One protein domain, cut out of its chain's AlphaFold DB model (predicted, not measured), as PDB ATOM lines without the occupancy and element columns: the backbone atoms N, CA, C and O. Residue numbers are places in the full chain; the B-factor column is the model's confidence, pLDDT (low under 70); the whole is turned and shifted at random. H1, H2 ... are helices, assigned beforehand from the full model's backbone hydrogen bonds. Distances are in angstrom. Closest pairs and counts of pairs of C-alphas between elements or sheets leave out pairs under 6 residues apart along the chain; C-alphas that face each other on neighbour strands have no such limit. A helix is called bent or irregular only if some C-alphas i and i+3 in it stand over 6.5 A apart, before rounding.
ATOM      1  N   PHE A   7     236.068 157.848 128.868       60.28
ATOM      2  CA  PHE A   7     235.721 156.898 129.926       60.28
ATOM      3  C   PHE A   7     236.034 157.402 131.347       60.28
ATOM      4  O   PHE A   7     235.164 157.406 132.216       60.28
ATOM      5  N   LEU A   8     237.261 157.880 131.593       63.16
ATOM      6  CA  LEU A   8     237.670 158.370 132.917       63.16
ATOM      7  C   LEU A   8     236.981 159.680 133.303       63.16
ATOM      8  O   LEU A   8     236.780 159.927 134.491       63.16
ATOM      9  N   LYS A   9     236.637 160.519 132.320       65.88
ATOM     10  CA  LYS A   9     235.872 161.743 132.566       65.88
ATOM     11  C   LYS A   9     234.439 161.397 132.970       65.88
ATOM     12  O   LYS A   9     234.004 161.825 134.030       65.88
ATOM     13  N   THR A  10     233.770 160.520 132.222       64.06
ATOM     14  CA  THR A  10     232.402 160.074 132.533       64.06
ATOM     15  C   THR A  10     232.312 159.383 133.899       64.06
ATOM     16  O   THR A  10     231.444 159.723 134.696       64.06
ATOM     17  N   LEU A  11     233.252 158.491 134.239       64.50
ATOM     18  CA  LEU A  11     233.317 157.883 135.580       64.50
ATOM     19  C   LEU A  11     233.515 158.917 136.691       64.50
ATOM     20  O   LEU A  11     232.963 158.785 137.780       64.50
ATOM     21  N   ARG A  12     234.320 159.950 136.428       69.00
ATOM     22  CA  ARG A  12     234.582 161.016 137.391       69.00
ATOM     23  C   ARG A  12     233.356 161.900 137.578       69.00
ATOM     24  O   ARG A  12     233.083 162.270 138.715       69.00
ATOM     25  N   ASP A  13     232.605 162.195 136.530       66.62
ATOM     26  CA  ASP A  13     231.377 162.988 136.624       66.62
ATOM     27  C   ASP A  13     230.276 162.208 137.360       66.62
ATOM     28  O   ASP A  13     229.601 162.751 138.233       66.62
ATOM     29  N   CYS A  14     230.201 160.891 137.150       64.12
ATOM     30  CA  CYS A  14     229.303 160.005 137.890       64.12
ATOM     31  C   CYS A  14     229.819 159.597 139.285       64.12
ATOM     32  O   CYS A  14     229.126 158.879 139.997       64.12
ATOM     33  N   ARG A  15     231.004 160.033 139.737       68.06
ATOM     34  CA  ARG A  15     231.597 159.525 140.994       68.06
ATOM     35  C   ARG A  15     230.755 159.830 142.230       68.06
ATOM     36  O   ARG A  15     230.664 158.996 143.116       68.06
ATOM     37  N   VAL A  16     230.142 161.012 142.289       69.06
ATOM     38  CA  VAL A  16     229.301 161.413 143.427       69.06
ATOM     39  C   VAL A  16     228.035 160.569 143.434       69.06
ATOM     40  O   VAL A  16     227.649 160.070 144.475       69.06
ATOM     41  N   ALA A  17     227.450 160.318 142.264       65.12
ATOM     42  CA  ALA A  17     226.335 159.394 142.108       65.12
ATOM     43  C   ALA A  17     226.688 157.981 142.593       65.12
ATOM     44  O   ALA A  17     225.974 157.415 143.417       65.12
ATOM     45  N   ILE A  18     227.815 157.444 142.112       67.81
ATOM     46  CA  ILE A  18     228.290 156.094 142.432       67.81
ATOM     47  C   ILE A  18     228.544 155.960 143.934       67.81
ATOM     48  O   ILE A  18     228.077 155.017 144.563       67.81
ATOM     49  N   VAL A  19     229.253 156.927 144.513       72.56
ATOM     50  CA  VAL A  19     229.618 156.915 145.930       72.56
ATOM     51  C   VAL A  19     228.398 157.146 146.815       72.56
ATOM     52  O   VAL A  19     228.224 156.402 147.769       72.56
ATOM     53  N   SER A  20     227.528 158.112 146.509       72.38
ATOM     54  CA  SER A  20     226.356 158.428 147.338       72.38
ATOM     55  C   SER A  20     225.361 157.276 147.397       72.38
ATOM     56  O   SER A  20     224.896 156.917 148.474       72.38
ATOM     57  N   TRP A  21     225.048 156.665 146.256       72.06
ATOM     58  CA  TRP A  21     224.115 155.542 146.220       72.06
ATOM     59  C   TRP A  21     224.770 154.225 146.639       72.06
ATOM     60  O   TRP A  21     224.126 153.445 147.332       72.06
ATOM     61  N   GLY A  22     226.045 153.995 146.301       73.88
ATOM     62  CA  GLY A  22     226.801 152.842 146.795       73.88
ATOM     63  C   GLY A  22     226.926 152.850 148.321       73.88
ATOM     64  O   GLY A  22     226.641 151.845 148.964       73.88
ATOM     65  N   LEU A  23     227.247 154.003 148.922       78.00
ATOM     66  CA  LEU A  23     227.211 154.176 150.378       78.00
ATOM     67  C   LEU A  23     225.794 154.046 150.924       78.00
ATOM     68  O   LEU A  23     225.600 153.368 151.924       78.00
ATOM     69  N   GLY A  24     224.804 154.664 150.280       78.00
ATOM     70  CA  GLY A  24     223.412 154.596 150.717       78.00
ATOM     71  C   GLY A  24     222.917 153.156 150.825       78.00
ATOM     72  O   GLY A  24     222.455 152.749 151.884       78.00
ATOM     73  N   ILE A  25     223.072 152.359 149.768       75.25
ATOM     74  CA  ILE A  25     222.662 150.947 149.740       75.25
ATOM     75  C   ILE A  25     223.545 150.105 150.667       75.25
ATOM     76  O   ILE A  25     223.024 149.288 151.429       75.25
ATOM     77  N   GLY A  26     224.862 150.325 150.633       79.94
ATOM     78  CA  GLY A  26     225.833 149.599 151.451       79.94
ATOM     79  C   GLY A  26     225.652 149.822 152.953       79.94
ATOM     80  O   GLY A  26     225.942 148.926 153.736       79.94
ATOM     81  N   VAL A  27     225.120 150.977 153.362       82.62
ATOM     82  CA  VAL A  27     224.755 151.274 154.755       82.62
ATOM     83  C   VAL A  27     223.333 150.810 155.068       82.62
ATOM     84  O   VAL A  27     223.115 150.175 156.096       82.62
ATOM     85  N   LEU A  28     222.358 151.087 154.194       79.06
ATOM     86  CA  LEU A  28     220.952 150.740 154.430       79.06
ATOM     87  C   LEU A  28     220.741 149.228 154.548       79.06
ATOM     88  O   LEU A  28     219.979 148.795 155.407       79.06
ATOM     89  N   THR A  29     221.419 148.428 153.725       78.81
ATOM     90  CA  THR A  29     221.238 146.968 153.698       78.81
ATOM     91  C   THR A  29     221.568 146.313 155.046       78.81
ATOM     92  O   THR A  29     220.672 145.696 155.619       78.81
ATOM     93  N   PRO A  30     222.778 146.460 155.624       84.44
ATOM     94  CA  PRO A  30     223.070 145.913 156.949       84.44
ATOM     95  C   PRO A  30     222.258 146.592 158.060       84.44
ATOM     96  O   PRO A  30     221.878 145.927 159.022       84.44
ATOM     97  N   LEU A  31     221.934 147.885 157.927       84.88
ATOM     98  CA  LEU A  31     221.134 148.608 158.919       84.88
ATOM     99  C   LEU A  31     219.731 148.007 159.081       84.88
ATOM    100  O   LEU A  31     219.243 147.899 160.204       84.88
ATOM    101  N   VAL A  32     219.100 147.565 157.991       83.56
ATOM    102  CA  VAL A  32     217.799 146.878 158.032       83.56
ATOM    103  C   VAL A  32     217.866 145.635 158.923       83.56
ATOM    104  O   VAL A  32     216.988 145.445 159.761       83.56
ATOM    105  N   PHE A  33     218.932 144.839 158.839       83.50
ATOM    106  CA  PHE A  33     219.092 143.643 159.677       83.50
ATOM    107  C   PHE A  33     219.333 143.949 161.161       83.50
ATOM    108  O   PHE A  33     219.086 143.088 162.001       83.50
ATOM    109  N   VAL A  34     219.767 145.166 161.496       87.94
ATOM    110  CA  VAL A  34     219.957 145.617 162.884       87.94
ATOM    111  C   VAL A  34     218.681 146.245 163.451       87.94
ATOM    112  O   VAL A  34     218.315 145.986 164.594       87.94
ATOM    113  N   VAL A  35     217.989 147.066 162.659       86.75
ATOM    114  CA  VAL A  35     216.861 147.895 163.117       86.75
ATOM    115  C   VAL A  35     215.525 147.154 163.059       86.75
ATOM    116  O   VAL A  35     214.668 147.361 163.914       86.75
ATOM    117  N   VAL A  36     215.324 146.283 162.069       84.88
ATOM    118  CA  VAL A  36     214.029 145.618 161.855       84.88
ATOM    119  C   VAL A  36     213.675 144.590 162.935       84.88
ATOM    120  O   VAL A  36     212.521 144.593 163.357       84.88
ATOM    121  N   PRO A  37     214.589 143.740 163.445       87.12
ATOM    122  CA  PRO A  37     214.238 142.796 164.507       87.12
ATOM    123  C   PRO A  37     213.632 143.444 165.771       87.12
ATOM    124  O   PRO A  37     212.564 142.996 166.187       87.12
ATOM    125  N   PRO A  38     214.228 144.498 166.377       87.75
ATOM    126  CA  PRO A  38     213.620 145.162 167.530       87.75
ATOM    127  C   PRO A  38     212.371 145.971 167.158       87.75
ATOM    128  O   PRO A  38     211.439 146.020 167.953       87.75
ATOM    129  N   LEU A  39     212.300 146.549 165.952       85.88
ATOM    130  CA  LEU A  39     211.094 147.230 165.466       85.88
ATOM    131  C   LEU A  39     209.901 146.269 165.396       85.88
ATOM    132  O   LEU A  39     208.812 146.589 165.855       85.88
ATOM    133  N   LEU A  40     210.115 145.070 164.853       85.56
ATOM    134  CA  LEU A  40     209.078 144.050 164.745       85.56
ATOM    135  C   LEU A  40     208.771 143.368 166.085       85.56
ATOM    136  O   LEU A  40     207.827 142.588 166.143       85.56
ATOM    137  N   ALA A  41     209.515 143.634 167.162       86.00
ATOM    138  CA  ALA A  41     209.121 143.182 168.496       86.00
ATOM    139  C   ALA A  41     207.873 143.932 169.002       86.00
ATOM    140  O   ALA A  41     207.096 143.368 169.774       86.00
ATOM    141  N   ASP A  42     207.651 145.158 168.519       89.06
ATOM    142  CA  ASP A  42     206.461 145.948 168.808       89.06
ATOM    143  C   ASP A  42     205.255 145.490 167.966       89.06
ATOM    144  O   ASP A  42     205.317 145.347 166.740       89.06
ATOM    145  N   MET A  43     204.126 145.239 168.633       82.69
ATOM    146  CA  MET A  43     202.914 144.735 167.977       82.69
ATOM    147  C   MET A  43     202.211 145.805 167.127       82.69
ATOM    148  O   MET A  43     201.567 145.457 166.135       82.69
ATOM    149  N   GLY A  44     202.347 147.087 167.479       88.25
ATOM    150  CA  GLY A  44     201.819 148.206 166.698       88.25
ATOM    151  C   GLY A  44     202.581 148.372 165.386       88.25
ATOM    152  O   GLY A  44     201.976 148.370 164.314       88.25
ATOM    153  N   ALA A  45     203.913 148.377 165.449       85.44
ATOM    154  CA  ALA A  45     204.776 148.444 164.273       85.44
ATOM    155  C   ALA A  45     204.534 147.270 163.305       85.44
ATOM    156  O   ALA A  45     204.477 147.455 162.087       85.44
ATOM    157  N   ARG A  46     204.311 146.054 163.825       86.25
ATOM    158  CA  ARG A  46     203.912 144.897 163.003       86.25
ATOM    159  C   ARG A  46     202.602 145.132 162.254       86.25
ATOM    160  O   ARG A  46     202.504 144.782 161.077       86.25
ATOM    161  N   ALA A  47     201.597 145.702 162.919       87.50
ATOM    162  CA  ALA A  47     200.306 145.987 162.303       87.50
ATOM    163  C   ALA A  47     200.434 147.020 161.172       87.50
ATOM    164  O   ALA A  47     199.836 146.836 160.111       87.50
ATOM    165  N   GLU A  48     201.263 148.048 161.354       87.56
ATOM    166  CA  GLU A  48     201.552 149.047 160.318       87.56
ATOM    167  C   GLU A  48     202.256 148.438 159.101       87.56
ATOM    168  O   GLU A  48     201.852 148.685 157.962       87.56
ATOM    169  N   VAL A  49     203.266 147.586 159.318       85.62
ATOM    170  CA  VAL A  49     203.954 146.878 158.227       85.62
ATOM    171  C   VAL A  49     202.970 146.008 157.447       85.62
ATOM    172  O   VAL A  49     202.949 146.051 156.218       85.62
ATOM    173  N   LEU A  50     202.101 145.263 158.135       86.19
ATOM    174  CA  LEU A  50     201.076 144.440 157.489       86.19
ATOM    175  C   LEU A  50     200.042 145.280 156.729       86.19
ATOM    176  O   LEU A  50     199.614 144.880 155.645       86.19
ATOM    177  N   ALA A  51     199.645 146.437 157.261       87.88
ATOM    178  CA  ALA A  51     198.752 147.364 156.571       87.88
ATOM    179  C   ALA A  51     199.393 147.892 155.279       87.88
ATOM    180  O   ALA A  51     198.742 147.923 154.233       87.88
ATOM    181  N   LEU A  52     200.685 148.224 155.327       85.25
ATOM    182  CA  LEU A  52     201.443 148.690 154.170       85.25
ATOM    183  C   LEU A  52     201.577 147.592 153.108       85.25
ATOM    184  O   LEU A  52     201.325 147.836 151.931       85.25
ATOM    185  N   VAL A  53     201.897 146.365 153.522       83.50
ATOM    186  CA  VAL A  53     202.006 145.184 152.651       83.50
ATOM    187  C   VAL A  53     200.699 144.871 151.917       83.50
ATOM    188  O   VAL A  53     200.715 144.471 150.754       83.50
ATOM    189  N   ARG A  54     199.553 145.068 152.578       83.25
ATOM    190  CA  ARG A  54     198.223 144.843 151.988       83.25
ATOM    191  C   ARG A  54     197.835 145.898 150.955       83.25
ATOM    192  O   ARG A  54     196.882 145.681 150.208       83.25
ATOM    193  N   HIS A  55     198.545 147.024 150.898       84.56
ATOM    194  CA  HIS A  55     198.256 148.065 149.928       84.56
ATOM    195  C   HIS A  55     198.573 147.568 148.503       84.56
ATOM    196  O   HIS A  55     199.695 147.130 148.239       84.56
ATOM    197  N   PRO A  56     197.638 147.671 147.540       80.69
ATOM    198  CA  PRO A  56     197.794 147.077 146.210       80.69
ATOM    199  C   PRO A  56     199.009 147.615 145.444       80.69
ATOM    200  O   PRO A  56     199.659 146.862 144.725       80.69
ATOM    201  N   ALA A  57     199.380 148.883 145.657       80.06
ATOM    202  CA  ALA A  57     200.581 149.465 145.048       80.06
ATOM    203  C   ALA A  57     201.881 148.743 145.450       80.06
ATOM    204  O   ALA A  57     202.828 148.720 144.673       80.06
ATOM    205  N   MET A  58     201.926 148.127 146.634       76.06
ATOM    206  CA  MET A  58     203.126 147.433 147.107       76.06
ATOM    207  C   MET A  58     203.328 146.075 146.432       76.06
ATOM    208  O   MET A  58     204.456 145.598 146.356       76.06
ATOM    209  N   ARG A  59     202.263 145.483 145.878       75.06
ATOM    210  CA  ARG A  59     202.324 144.216 145.130       75.06
ATOM    211  C   ARG A  59     202.833 144.383 143.697       75.06
ATOM    212  O   ARG A  59     203.144 143.395 143.047       75.06
ATOM    213  N   LEU A  60     202.934 145.621 143.204       75.62
ATOM    214  CA  LEU A  60     203.439 145.912 141.856       75.62
ATOM    215  C   LEU A  60     204.944 145.640 141.711       75.62
ATOM    216  O   LEU A  60     205.418 145.445 140.596       75.62
ATOM    217  N   PHE A  61     205.689 145.645 142.820       70.12
ATOM    218  CA  PHE A  61     207.155 145.601 142.808       70.12
ATOM    219  C   PHE A  61     207.727 144.301 143.384       70.12
ATOM    220  O   PHE A  61     208.785 143.859 142.945       70.12
ATOM    221  N   ALA A  62     207.037 143.667 144.337       73.69
ATOM    222  CA  ALA A  62     207.350 142.320 144.809       73.69
ATOM    223  C   ALA A  62     206.139 141.681 145.493       73.69
ATOM    224  O   ALA A  62     205.384 142.366 146.187       73.69
ATOM    225  N   GLU A  63     206.004 140.358 145.361       78.25
ATOM    226  CA  GLU A  63     205.059 139.622 146.197       78.25
ATOM    227  C   GLU A  63     205.606 139.583 147.637       78.25
ATOM    228  O   GLU A  63     206.769 139.220 147.843       78.25
ATOM    229  N   PRO A  64     204.814 139.980 148.643       77.38
ATOM    230  CA  PRO A  64     205.279 140.014 150.020       77.38
ATOM    231  C   PRO A  64     205.371 138.591 150.581       77.38
ATOM    232  O   PRO A  64     204.359 137.968 150.898       77.38
ATOM    233  N   VAL A  65     206.593 138.080 150.726       79.69
ATOM    234  CA  VAL A  65     206.867 136.769 151.330       79.69
ATOM    235  C   VAL A  65     207.548 136.983 152.675       79.69
ATOM    236  O   VAL A  65     208.586 137.635 152.747       79.69
ATOM    237  N   ASP A  66     206.944 136.448 153.736       83.00
ATOM    238  CA  ASP A  66     207.488 136.452 155.100       83.00
ATOM    239  C   ASP A  66     208.011 137.825 155.581       83.00
ATOM    240  O   ASP A  66     209.106 137.963 156.124       83.00
ATOM    241  N   VAL A  67     207.214 138.879 155.371       82.31
ATOM    242  CA  VAL A  67     207.592 140.290 155.616       82.31
ATOM    243  C   VAL A  67     207.809 140.626 157.099       82.31
ATOM    244  O   VAL A  67     208.264 141.715 157.435       82.31
ATOM    245  N   LEU A  68     207.462 139.703 157.997       84.81
ATOM    246  CA  LEU A  68     207.716 139.821 159.433       84.81
ATOM    247  C   LEU A  68     209.053 139.192 159.848       84.81
ATOM    248  O   LEU A  68     209.430 139.281 161.017       84.81
ATOM    249  N   SER A  69     209.776 138.578 158.912       85.00
ATOM    250  CA  SER A  69     211.177 138.233 159.100       85.00
ATOM    251  C   SER A  69     212.073 139.386 158.627       85.00
ATOM    252  O   SER A  69     211.722 140.109 157.689       85.00
ATOM    253  N   PRO A  70     213.271 139.558 159.213       79.31
ATOM    254  CA  PRO A  70     214.230 140.556 158.741       79.31
ATOM    255  C   PRO A  70     214.618 140.357 157.269       79.31
ATOM    256  O   PRO A  70     214.769 141.330 156.536       79.31
ATOM    257  N   GLY A  71     214.737 139.099 156.823       80.88
ATOM    258  CA  GLY A  71     215.064 138.758 155.437       80.88
ATOM    259  C   GLY A  71     213.936 139.097 154.466       80.88
ATOM    260  O   GLY A  71     214.169 139.801 153.484       80.88
ATOM    261  N   GLY A  72     212.706 138.672 154.766       84.25
ATOM    262  CA  GLY A  72     211.541 138.958 153.927       84.25
ATOM    263  C   GLY A  72     211.208 140.448 153.877       84.25
ATOM    264  O   GLY A  72     210.932 140.984 152.802       84.25
ATOM    265  N   TYR A  73     211.336 141.158 155.005       84.12
ATOM    266  CA  TYR A  73     211.203 142.615 155.039       84.12
ATOM    267  C   TYR A  73     212.268 143.305 154.179       84.12
ATOM    268  O   TYR A  73     211.936 144.191 153.391       84.12
ATOM    269  N   ALA A  74     213.538 142.900 154.292       82.25
ATOM    270  CA  ALA A  74     214.626 143.475 153.505       82.25
ATOM    271  C   ALA A  74     214.396 143.280 152.002       82.25
ATOM    272  O   ALA A  74     214.454 144.248 151.249       82.25
ATOM    273  N   THR A  75     214.067 142.064 151.562       81.75
ATOM    274  CA  THR A  75     213.796 141.771 150.148       81.75
ATOM    275  C   THR A  75     212.606 142.567 149.618       81.75
ATOM    276  O   THR A  75     212.705 143.182 148.556       81.75
ATOM    277  N   TRP A  76     211.504 142.618 150.370       84.44
ATOM    278  CA  TRP A  76     210.316 143.381 149.985       84.44
ATOM    279  C   TRP A  76     210.563 144.897 149.962       84.44
ATOM    280  O   TRP A  76     210.016 145.607 149.125       84.44
ATOM    281  N   ARG A  77     211.411 145.422 150.852       79.88
ATOM    282  CA  ARG A  77     211.742 146.853 150.869       79.88
ATOM    283  C   ARG A  77     212.723 147.230 149.761       79.88
ATOM    284  O   ARG A  77     212.567 148.277 149.136       79.88
ATOM    285  N   LEU A  78     213.724 146.389 149.507       78.56
ATOM    286  CA  LEU A  78     214.747 146.622 148.487       78.56
ATOM    287  C   LEU A  78     214.188 146.503 147.064       78.56
ATOM    288  O   LEU A  78     214.657 147.216 146.178       78.56
ATOM    289  N   SER A  79     213.157 145.683 146.842       79.06
ATOM    290  CA  SER A  79     212.507 145.549 145.531       79.06
ATOM    291  C   SER A  79     211.879 146.849 145.016       79.06
ATOM    292  O   SER A  79     211.802 147.045 143.809       79.06
ATOM    293  N   LEU A  80     211.480 147.762 145.908       77.81
ATOM    294  CA  LEU A  80     211.025 149.113 145.560       77.81
ATOM    295  C   LEU A  80     212.189 150.068 145.272       77.81
ATOM    296  O   LEU A  80     212.102 150.928 144.399       77.81
ATOM    297  N   VAL A  81     213.286 149.929 146.013       77.38
ATOM    298  CA  VAL A  81     214.425 150.855 145.962       77.38
ATOM    299  C   VAL A  81     215.280 150.625 144.712       77.38
ATOM    300  O   VAL A  81     215.679 151.587 144.057       77.38
ATOM    301  N   LEU A  82     215.518 149.366 144.335       75.69
ATOM    302  CA  LEU A  82     216.329 148.979 143.171       75.69
ATOM    303  C   LEU A  82     215.831 149.518 141.809       75.69
ATOM    304  O   LEU A  82     216.651 150.033 141.045       75.69
ATOM    305  N   PRO A  83     214.535 149.459 141.451       78.50
ATOM    306  CA  PRO A  83     214.062 150.031 140.191       78.50
ATOM    307  C   PRO A  83     214.109 151.564 140.191       78.50
ATOM    308  O   PRO A  83     214.466 152.156 139.173       78.50
ATOM    309  N   LEU A  84     213.820 152.220 141.323       80.56
ATOM    310  CA  LEU A  84     213.940 153.680 141.453       80.56
ATOM    311  C   LEU A  84     215.382 154.147 141.235       80.56
ATOM    312  O   LEU A  84     215.627 155.115 140.518       80.56
ATOM    313  N   LEU A  85     216.328 153.406 141.803       73.94
ATOM    314  CA  LEU A  85     217.757 153.547 141.553       73.94
ATOM    315  C   LEU A  85     218.107 153.429 140.067       73.94
ATOM    316  O   LEU A  85     218.831 154.271 139.539       73.94
ATOM    317  N   GLY A  86     217.569 152.416 139.385       71.75
ATOM    318  CA  GLY A  86     217.772 152.216 137.949       71.75
ATOM    319  C   GLY A  86     217.249 153.384 137.111       71.75
ATOM    320  O   GLY A  86     217.963 153.896 136.249       71.75
ATOM    321  N   ILE A  87     216.033 153.861 137.398       79.88
ATOM    322  CA  ILE A  87     215.438 155.026 136.723       79.88
ATOM    323  C   ILE A  87     216.292 156.270 136.961       79.88
ATOM    324  O   ILE A  87     216.609 157.001 136.021       79.88
ATOM    325  N   TRP A  88     216.704 156.502 138.205       77.44
ATOM    326  CA  TRP A  88     217.561 157.631 138.537       77.44
ATOM    327  C   TRP A  88     218.905 157.562 137.803       77.44
ATOM    328  O   TRP A  88     219.347 158.567 137.247       77.44
ATOM    329  N   ALA A  89     219.525 156.380 137.732       66.62
ATOM    330  CA  ALA A  89     220.769 156.181 136.998       66.62
ATOM    331  C   ALA A  89     220.595 156.523 135.511       66.62
ATOM    332  O   ALA A  89     221.395 157.282 134.970       66.62
ATOM    333  N   LEU A  90     219.515 156.055 134.872       66.75
ATOM    334  CA  LEU A  90     219.188 156.374 133.477       66.75
ATOM    335  C   LEU A  90     219.008 157.883 133.243       66.75
ATOM    336  O   LEU A  90     219.517 158.431 132.259       66.75
ATOM    337  N   LEU A  91     218.324 158.576 134.156       72.69
ATOM    338  CA  LEU A  91     218.145 160.028 134.087       72.69
ATOM    339  C   LEU A  91     219.471 160.775 134.265       72.69
ATOM    340  O   LEU A  91     219.729 161.738 133.544       72.69
ATOM    341  N   ALA A  92     220.332 160.314 135.173       67.25
ATOM    342  CA  ALA A  92     221.662 160.879 135.366       67.25
ATOM    343  C   ALA A  92     222.527 160.720 134.103       67.25
ATOM    344  O   ALA A  92     223.153 161.689 133.670       67.25
ATOM    345  N   VAL A  93     222.496 159.549 133.447       61.84
ATOM    346  CA  VAL A  93     223.175 159.339 132.151       61.84
ATOM    347  C   VAL A  93     222.672 160.336 131.114       61.84
ATOM    348  O   VAL A  93     223.463 161.001 130.447       61.84
ATOM    349  N   SER A  94     221.353 160.468 131.011       65.31
ATOM    350  CA  SER A  94     220.705 161.326 130.020       65.31
ATOM    351  C   SER A  94     221.091 162.797 130.205       65.31
ATOM    352  O   SER A  94     221.373 163.487 129.228       65.31
ATOM    353  N   GLN A  95     221.188 163.268 131.453       67.88
ATOM    354  CA  GLN A  95     221.637 164.628 131.762       67.88
ATOM    355  C   GLN A  95     223.113 164.854 131.429       67.88
ATOM    356  O   GLN A  95     223.451 165.891 130.862       67.88
ATOM    357  N   THR A  96     223.992 163.885 131.709       63.56
ATOM    358  CA  THR A  96     225.405 164.009 131.304       63.56
ATOM    359  C   THR A  96     225.575 164.063 129.787       63.56
ATOM    360  O   THR A  96     226.475 164.740 129.302       63.56
ATOM    361  N   LEU A  97     224.707 163.384 129.032       59.84
ATOM    362  CA  LEU A  97     224.735 163.400 127.571       59.84
ATOM    363  C   LEU A  97     224.235 164.741 127.014       59.84
ATOM    364  O   LEU A  97     224.908 165.345 126.185       59.84
ATOM    365  N   ARG A  98     223.115 165.252 127.542       61.28
ATOM    366  CA  ARG A  98     222.564 166.568 127.176       61.28
ATOM    367  C   ARG A  98     223.504 167.726 127.498       61.28
ATOM    368  O   ARG A  98     223.666 168.616 126.676       61.28
ATOM    369  N   GLY A  99     224.174 167.697 128.650       59.56
ATOM    370  CA  GLY A  99     225.151 168.731 129.005       59.56
ATOM    371  C   GLY A  99     226.352 168.779 128.048       59.56
ATOM    372  O   GLY A  99     226.945 169.838 127.840       59.56
ATOM    373  N   GLU A 100     226.713 167.655 127.421       58.41
ATOM    374  CA  GLU A 100     227.748 167.615 126.378       58.41
ATOM    375  C   GLU A 100     227.253 168.118 125.011       58.41
ATOM    376  O   GLU A 100     228.049 168.677 124.252       58.41
ATOM    377  N   GLU A 101     225.961 167.961 124.708       55.69
ATOM    378  CA  GLU A 101     225.314 168.556 123.531       55.69
ATOM    379  C   GLU A 101     225.188 170.081 123.675       55.69
ATOM    380  O   GLU A 101     225.636 170.819 122.802       55.69
ATOM    381  N   GLU A 102     224.663 170.565 124.805       59.00
ATOM    382  CA  GLU A 102     224.447 171.999 125.067       59.00
ATOM    383  C   GLU A 102     225.754 172.798 125.183       59.00
ATOM    384  O   GLU A 102     225.799 173.975 124.835       59.00
ATOM    385  N   SER A 103     226.843 172.167 125.634       59.94
ATOM    386  CA  SER A 103     228.162 172.814 125.720       59.94
ATOM    387  C   SER A 103     228.918 172.873 124.386       59.94
ATOM    388  O   SER A 103     230.048 173.363 124.353       59.94
ATOM    389  N   GLY A 104     228.349 172.344 123.294       55.75
ATOM    390  CA  GLY A 104     229.017 172.256 121.990       55.75
ATOM    391  C   GLY A 104     230.229 171.312 121.980       55.75
ATOM    392  O   GLY A 104     230.937 171.204 120.978       55.75
ATOM    393  N   ALA A 105     230.479 170.590 123.078       60.25
ATOM    394  CA  ALA A 105     231.563 169.620 123.175       60.25
ATOM    395  C   ALA A 105     231.364 168.461 122.189       60.25
ATOM    396  O   ALA A 105     232.346 167.897 121.700       60.25
ATOM    397  N   LEU A 106     230.104 168.139 121.870       55.84
ATOM    398  CA  LEU A 106     229.751 167.154 120.856       55.84
ATOM    399  C   LEU A 106     230.147 167.613 119.442       55.84
ATOM    400  O   LEU A 106     230.715 166.817 118.699       55.84
ATOM    401  N   ASP A 107     229.957 168.892 119.102       59.06
ATOM    402  CA  ASP A 107     230.386 169.462 117.813       59.06
ATOM    403  C   ASP A 107     231.914 169.489 117.682       59.06
ATOM    404  O   ASP A 107     232.467 169.123 116.642       59.06
ATOM    405  N   VAL A 108     232.627 169.809 118.768       61.47
ATOM    406  CA  VAL A 108     234.096 169.723 118.814       61.47
ATOM    407  C   VAL A 108     234.572 168.270 118.673       61.47
ATOM    408  O   VAL A 108     235.527 168.009 117.946       61.47
ATOM    409  N   LEU A 109     233.902 167.298 119.300       57.03
ATOM    410  CA  LEU A 109     234.211 165.867 119.155       57.03
ATOM    411  C   LEU A 109     233.913 165.324 117.751       57.03
ATOM    412  O   LEU A 109     234.655 164.468 117.271       57.03
ATOM    413  N   LEU A 110     232.858 165.815 117.099       56.16
ATOM    414  CA  LEU A 110     232.478 165.442 115.735       56.16
ATOM    415  C   LEU A 110     233.356 166.101 114.663       56.16
ATOM    416  O   LEU A 110     233.444 165.569 113.557       56.16
ATOM    417  N   SER A 111     234.040 167.201 114.989       62.72
ATOM    418  CA  SER A 111     235.060 167.808 114.122       62.72
ATOM    419  C   SER A 111     236.346 166.974 114.010       62.72
ATOM    420  O   SER A 111     237.145 167.172 113.094       62.72
ATOM    421  N   VAL A 112     236.543 166.001 114.909       56.94
ATOM    422  CA  VAL A 112     237.681 165.073 114.900       56.94
ATOM    423  C   VAL A 112     237.231 163.742 114.281       56.94
ATOM    424  O   VAL A 112     236.187 163.218 114.673       56.94
ATOM    425  N   PRO A 113     237.995 163.123 113.358       50.03
ATOM    426  CA  PRO A 113     237.597 161.878 112.707       50.03
ATOM    427  C   PRO A 113     237.734 160.698 113.682       50.03
ATOM    428  O   PRO A 113     238.716 159.956 113.681       50.03
ATOM    429  N   ARG A 114     236.749 160.524 114.566       58.41
ATOM    430  CA  ARG A 114     236.611 159.359 115.447       58.41
ATOM    431  C   ARG A 114     235.242 158.723 115.272       58.41
ATOM    432  O   ARG A 114     234.237 159.410 115.120       58.41
ATOM    433  N   SER A 115     235.195 157.389 115.290       63.50
ATOM    434  CA  SER A 115     233.936 156.675 115.079       63.50
ATOM    435  C   SER A 115     232.974 156.940 116.242       63.50
ATOM    436  O   SER A 115     233.289 156.701 117.410       63.50
ATOM    437  N   ARG A 116     231.776 157.435 115.910       60.38
ATOM    438  CA  ARG A 116     230.697 157.731 116.869       60.38
ATOM    439  C   ARG A 116     230.344 156.507 117.725       60.38
ATOM    440  O   ARG A 116     230.069 156.634 118.915       60.38
ATOM    441  N   LEU A 117     230.456 155.314 117.135       61.03
ATOM    442  CA  LEU A 117     230.256 154.031 117.810       61.03
ATOM    443  C   LEU A 117     231.252 153.794 118.946       61.03
ATOM    444  O   LEU A 117     230.841 153.333 120.001       61.03
ATOM    445  N   ARG A 118     232.530 154.154 118.781       65.19
ATOM    446  CA  ARG A 118     233.545 153.928 119.821       65.19
ATOM    447  C   ARG A 118     233.277 154.762 121.072       65.19
ATOM    448  O   ARG A 118     233.405 154.262 122.186       65.19
ATOM    449  N   VAL A 119     232.852 156.011 120.890       62.03
ATOM    450  CA  VAL A 119     232.475 156.901 122.000       62.03
ATOM    451  C   VAL A 119     231.235 156.368 122.719       62.03
ATOM    452  O   VAL A 119     231.229 156.283 123.947       62.03
ATOM    453  N   ALA A 120     230.217 155.941 121.963       66.06
ATOM    454  CA  ALA A 120     229.011 155.344 122.528       66.06
ATOM    455  C   ALA A 120     229.320 154.062 123.320       66.06
ATOM    456  O   ALA A 120     228.853 153.911 124.448       66.06
ATOM    457  N   THR A 121     230.163 153.172 122.784       66.75
ATOM    458  CA  THR A 121     230.554 151.932 123.470       66.75
ATOM    459  C   THR A 121     231.389 152.189 124.720       66.75
ATOM    460  O   THR A 121     231.187 151.512 125.722       66.75
ATOM    461  N   GLU A 122     232.290 153.179 124.710       67.81
ATOM    462  CA  GLU A 122     233.093 153.527 125.893       67.81
ATOM    463  C   GLU A 122     232.215 154.105 127.016       67.81
ATOM    464  O   GLU A 122     232.396 153.749 128.181       67.81
ATOM    465  N   LYS A 123     231.216 154.932 126.683       63.00
ATOM    466  CA  LYS A 123     230.247 155.442 127.667       63.00
ATOM    467  C   LYS A 123     229.328 154.351 128.210       63.00
ATOM    468  O   LYS A 123     229.120 154.282 129.420       63.00
ATOM    469  N   LEU A 124     228.824 153.473 127.342       69.81
ATOM    470  CA  LEU A 124     228.016 152.323 127.756       69.81
ATOM    471  C   LEU A 124     228.801 151.387 128.680       69.81
ATOM    472  O   LEU A 124     228.285 150.983 129.718       69.81
ATOM    473  N   ALA A 125     230.065 151.103 128.357       69.25
ATOM    474  CA  ALA A 125     230.933 150.282 129.194       69.25
ATOM    475  C   ALA A 125     231.209 150.931 130.561       69.25
ATOM    476  O   ALA A 125     231.183 150.240 131.581       69.25
ATOM    477  N   ALA A 126     231.420 152.252 130.615       69.56
ATOM    478  CA  ALA A 126     231.581 152.980 131.879       69.56
ATOM    479  C   ALA A 126     230.343 152.837 132.771       69.56
ATOM    480  O   ALA A 126     230.462 152.560 133.964       69.56
ATOM    481  N   MET A 127     229.157 152.966 132.175       64.75
ATOM    482  CA  MET A 127     227.895 152.871 132.898       64.75
ATOM    483  C   MET A 127     227.594 151.448 133.369       64.75
ATOM    484  O   MET A 127     227.210 151.246 134.518       64.75
ATOM    485  N   ALA A 128     227.831 150.451 132.513       73.50
ATOM    486  CA  ALA A 128     227.706 149.046 132.882       73.50
ATOM    487  C   ALA A 128     228.636 148.696 134.052       73.50
ATOM    488  O   ALA A 128     228.226 148.016 134.986       73.50
ATOM    489  N   THR A 129     229.864 149.223 134.051       71.44
ATOM    490  CA  THR A 129     230.814 149.020 135.155       71.44
ATOM    491  C   THR A 129     230.338 149.695 136.443       71.44
ATOM    492  O   THR A 129     230.428 149.099 137.510       71.44
ATOM    493  N   ALA A 130     229.791 150.912 136.358       65.38
ATOM    494  CA  ALA A 130     229.222 151.614 137.510       65.38
ATOM    495  C   ALA A 130     228.030 150.854 138.121       65.38
ATOM    496  O   ALA A 130     227.964 150.694 139.339       65.38
ATOM    497  N   LEU A 131     227.135 150.326 137.281       63.47
ATOM    498  CA  LEU A 131     226.007 149.493 137.708       63.47
ATOM    499  C   LEU A 131     226.471 148.167 138.324       63.47
ATOM    500  O   LEU A 131     225.949 147.758 139.355       63.47
ATOM    501  N   LEU A 132     227.481 147.517 137.739       71.88
ATOM    502  CA  LEU A 132     228.063 146.289 138.289       71.88
ATOM    503  C   LEU A 132     228.744 146.518 139.641       71.88
ATOM    504  O   LEU A 132     228.661 145.656 140.506       71.88
ATOM    505  N   LEU A 133     229.405 147.661 139.834       67.94
ATOM    506  CA  LEU A 133     230.002 148.030 141.120       67.94
ATOM    507  C   LEU A 133     228.948 148.350 142.185       67.94
ATOM    508  O   LEU A 133     229.213 148.151 143.363       67.94
ATOM    509  N   MET A 134     227.774 148.835 141.784       58.41
ATOM    510  CA  MET A 134     226.642 149.070 142.685       58.41
ATOM    511  C   MET A 134     225.866 147.808 143.048       58.41
ATOM    512  O   MET A 134     225.288 147.743 144.125       58.41
ATOM    513  N   GLY A 135     225.786 146.852 142.123       52.28
ATOM    514  CA  GLY A 135     225.012 145.623 142.286       52.28
ATOM    515  C   GLY A 135     225.743 144.487 143.006       52.28
ATOM    516  O   GLY A 135     225.189 143.391 143.072       52.28
ATOM    517  N   ARG A 136     226.972 144.706 143.488       47.28
ATOM    518  CA  ARG A 136     227.724 143.760 144.328       47.28
ATOM    519  C   ARG A 136     227.722 144.216 145.775       47.28
ATOM    520  O   ARG A 136     227.674 143.313 146.636       47.28
TER     521      ARG A 136
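Overview. This is residues 7 to 136 of the 136 residues of an uncharacterized protein of Luteitalea pratensis (UniProt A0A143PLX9). The model is a long, loose rod built round H5, its longest helix: H2 meets H5 by the first residues of H5, and H7 folds back beside the later part of H5 and reaches H2. These three form an up-and-down bundle, in which each helix runs against the one before it in the chain; H3 and H4 make the turn at one end of the rod and H6 the turn at the other, where residues 110 to 118 stick out. The printed part has 130 residues with seven named helices, H1 to H7 in order along the chain, and no named strand, and the class is all helix. The whole is loose, with a radius of gyration of the C-alphas of 20.3 A, and spans 67 by 28 by 20 A.

Arrangement. H1, residues 7 to 13, and H2, residues 15 to 39, meet only through their link. H2 is only just irregular, with C-alphas 34 and 37 6.6 A apart, and has a kink of 39 degrees near residue 31. H3, residues 43 to 53, is close to but not clearly touching H2; their closest C-alphas are those of Leu 39 and Ala 45, 6.5 A apart. H4, residues 56 to 60, is close to but not clearly touching H3, the closest C-alphas being those of Leu 52 and Met 58 at 7.4 A. H5, residues 70 to 102, is near H4, with 8 pairs of C-alphas within 10 A. With its residues 70 to 74 alone, H5 touches residues 29 to 37 of H2, at a shallow tilt of 14 degrees, opposite ways; the closest C-alphas are those of Phe 33 and Pro 70 at 5.8 A. H5 has a kink of 28 degrees near residue 80. H6, residues 105 to 110, is close to but not clearly touching H5, about perpendicular to it but only just, at 70.1 degrees; the closest C-alphas are those of Glu 100 and Leu 106 at 5.9 A. H7, residues 116 to 134, is near H5, with 10 pairs of C-alphas within 10 A. With residues 122 to 130 alone, H7 touches H1 at a steep tilt of 55 degrees, the same way; the closest C-alphas are those of Phe 7 and Glu 122 at 5.9 A. With residues 130 to 134 alone, H7 touches residues 18 to 22 of H2 at a shallow tilt of 24 degrees, the same way; the closest C-alphas are those of Gly 22 and Met 134 at 5.6 A. Among the pairs that are apart are H3 and H7. Every O i to N i+4 pair is within hydrogen-bond range in H1, H3, H6 and H7, against 17 of 21 in H2, 25 of 29 in H5 and 0 of 1 in H4, where 2 of 2 O i to N i+3 pairs are within range.

Along the chain. H1 begins at C-alpha 7, (235.721, 156.898, 129.926). H2 measures 34.2 A from first to last C-alpha, and H3 15.4 A. H4 has 5 residues. H5 measures 47.2 A and begins at C-alpha 70, (214.230, 140.556, 158.741). H6 has 6 residues. H7 measures 27.5 A and ends at C-alpha 134, (226.642, 149.070, 142.685).

Size, cuts and confidence. The C-alphas of Met 43 and Pro 113 are the two farthest apart, at 67.5 A. The printed part has no cut and ends at residue 136, the chain's last. The link from H4 to H5, 9 residues, is short; the other links are tight. Mean pLDDT of the printed part is 72.9, and 56 residues are under 70, among them residues 7 to 18 and 92 to 127.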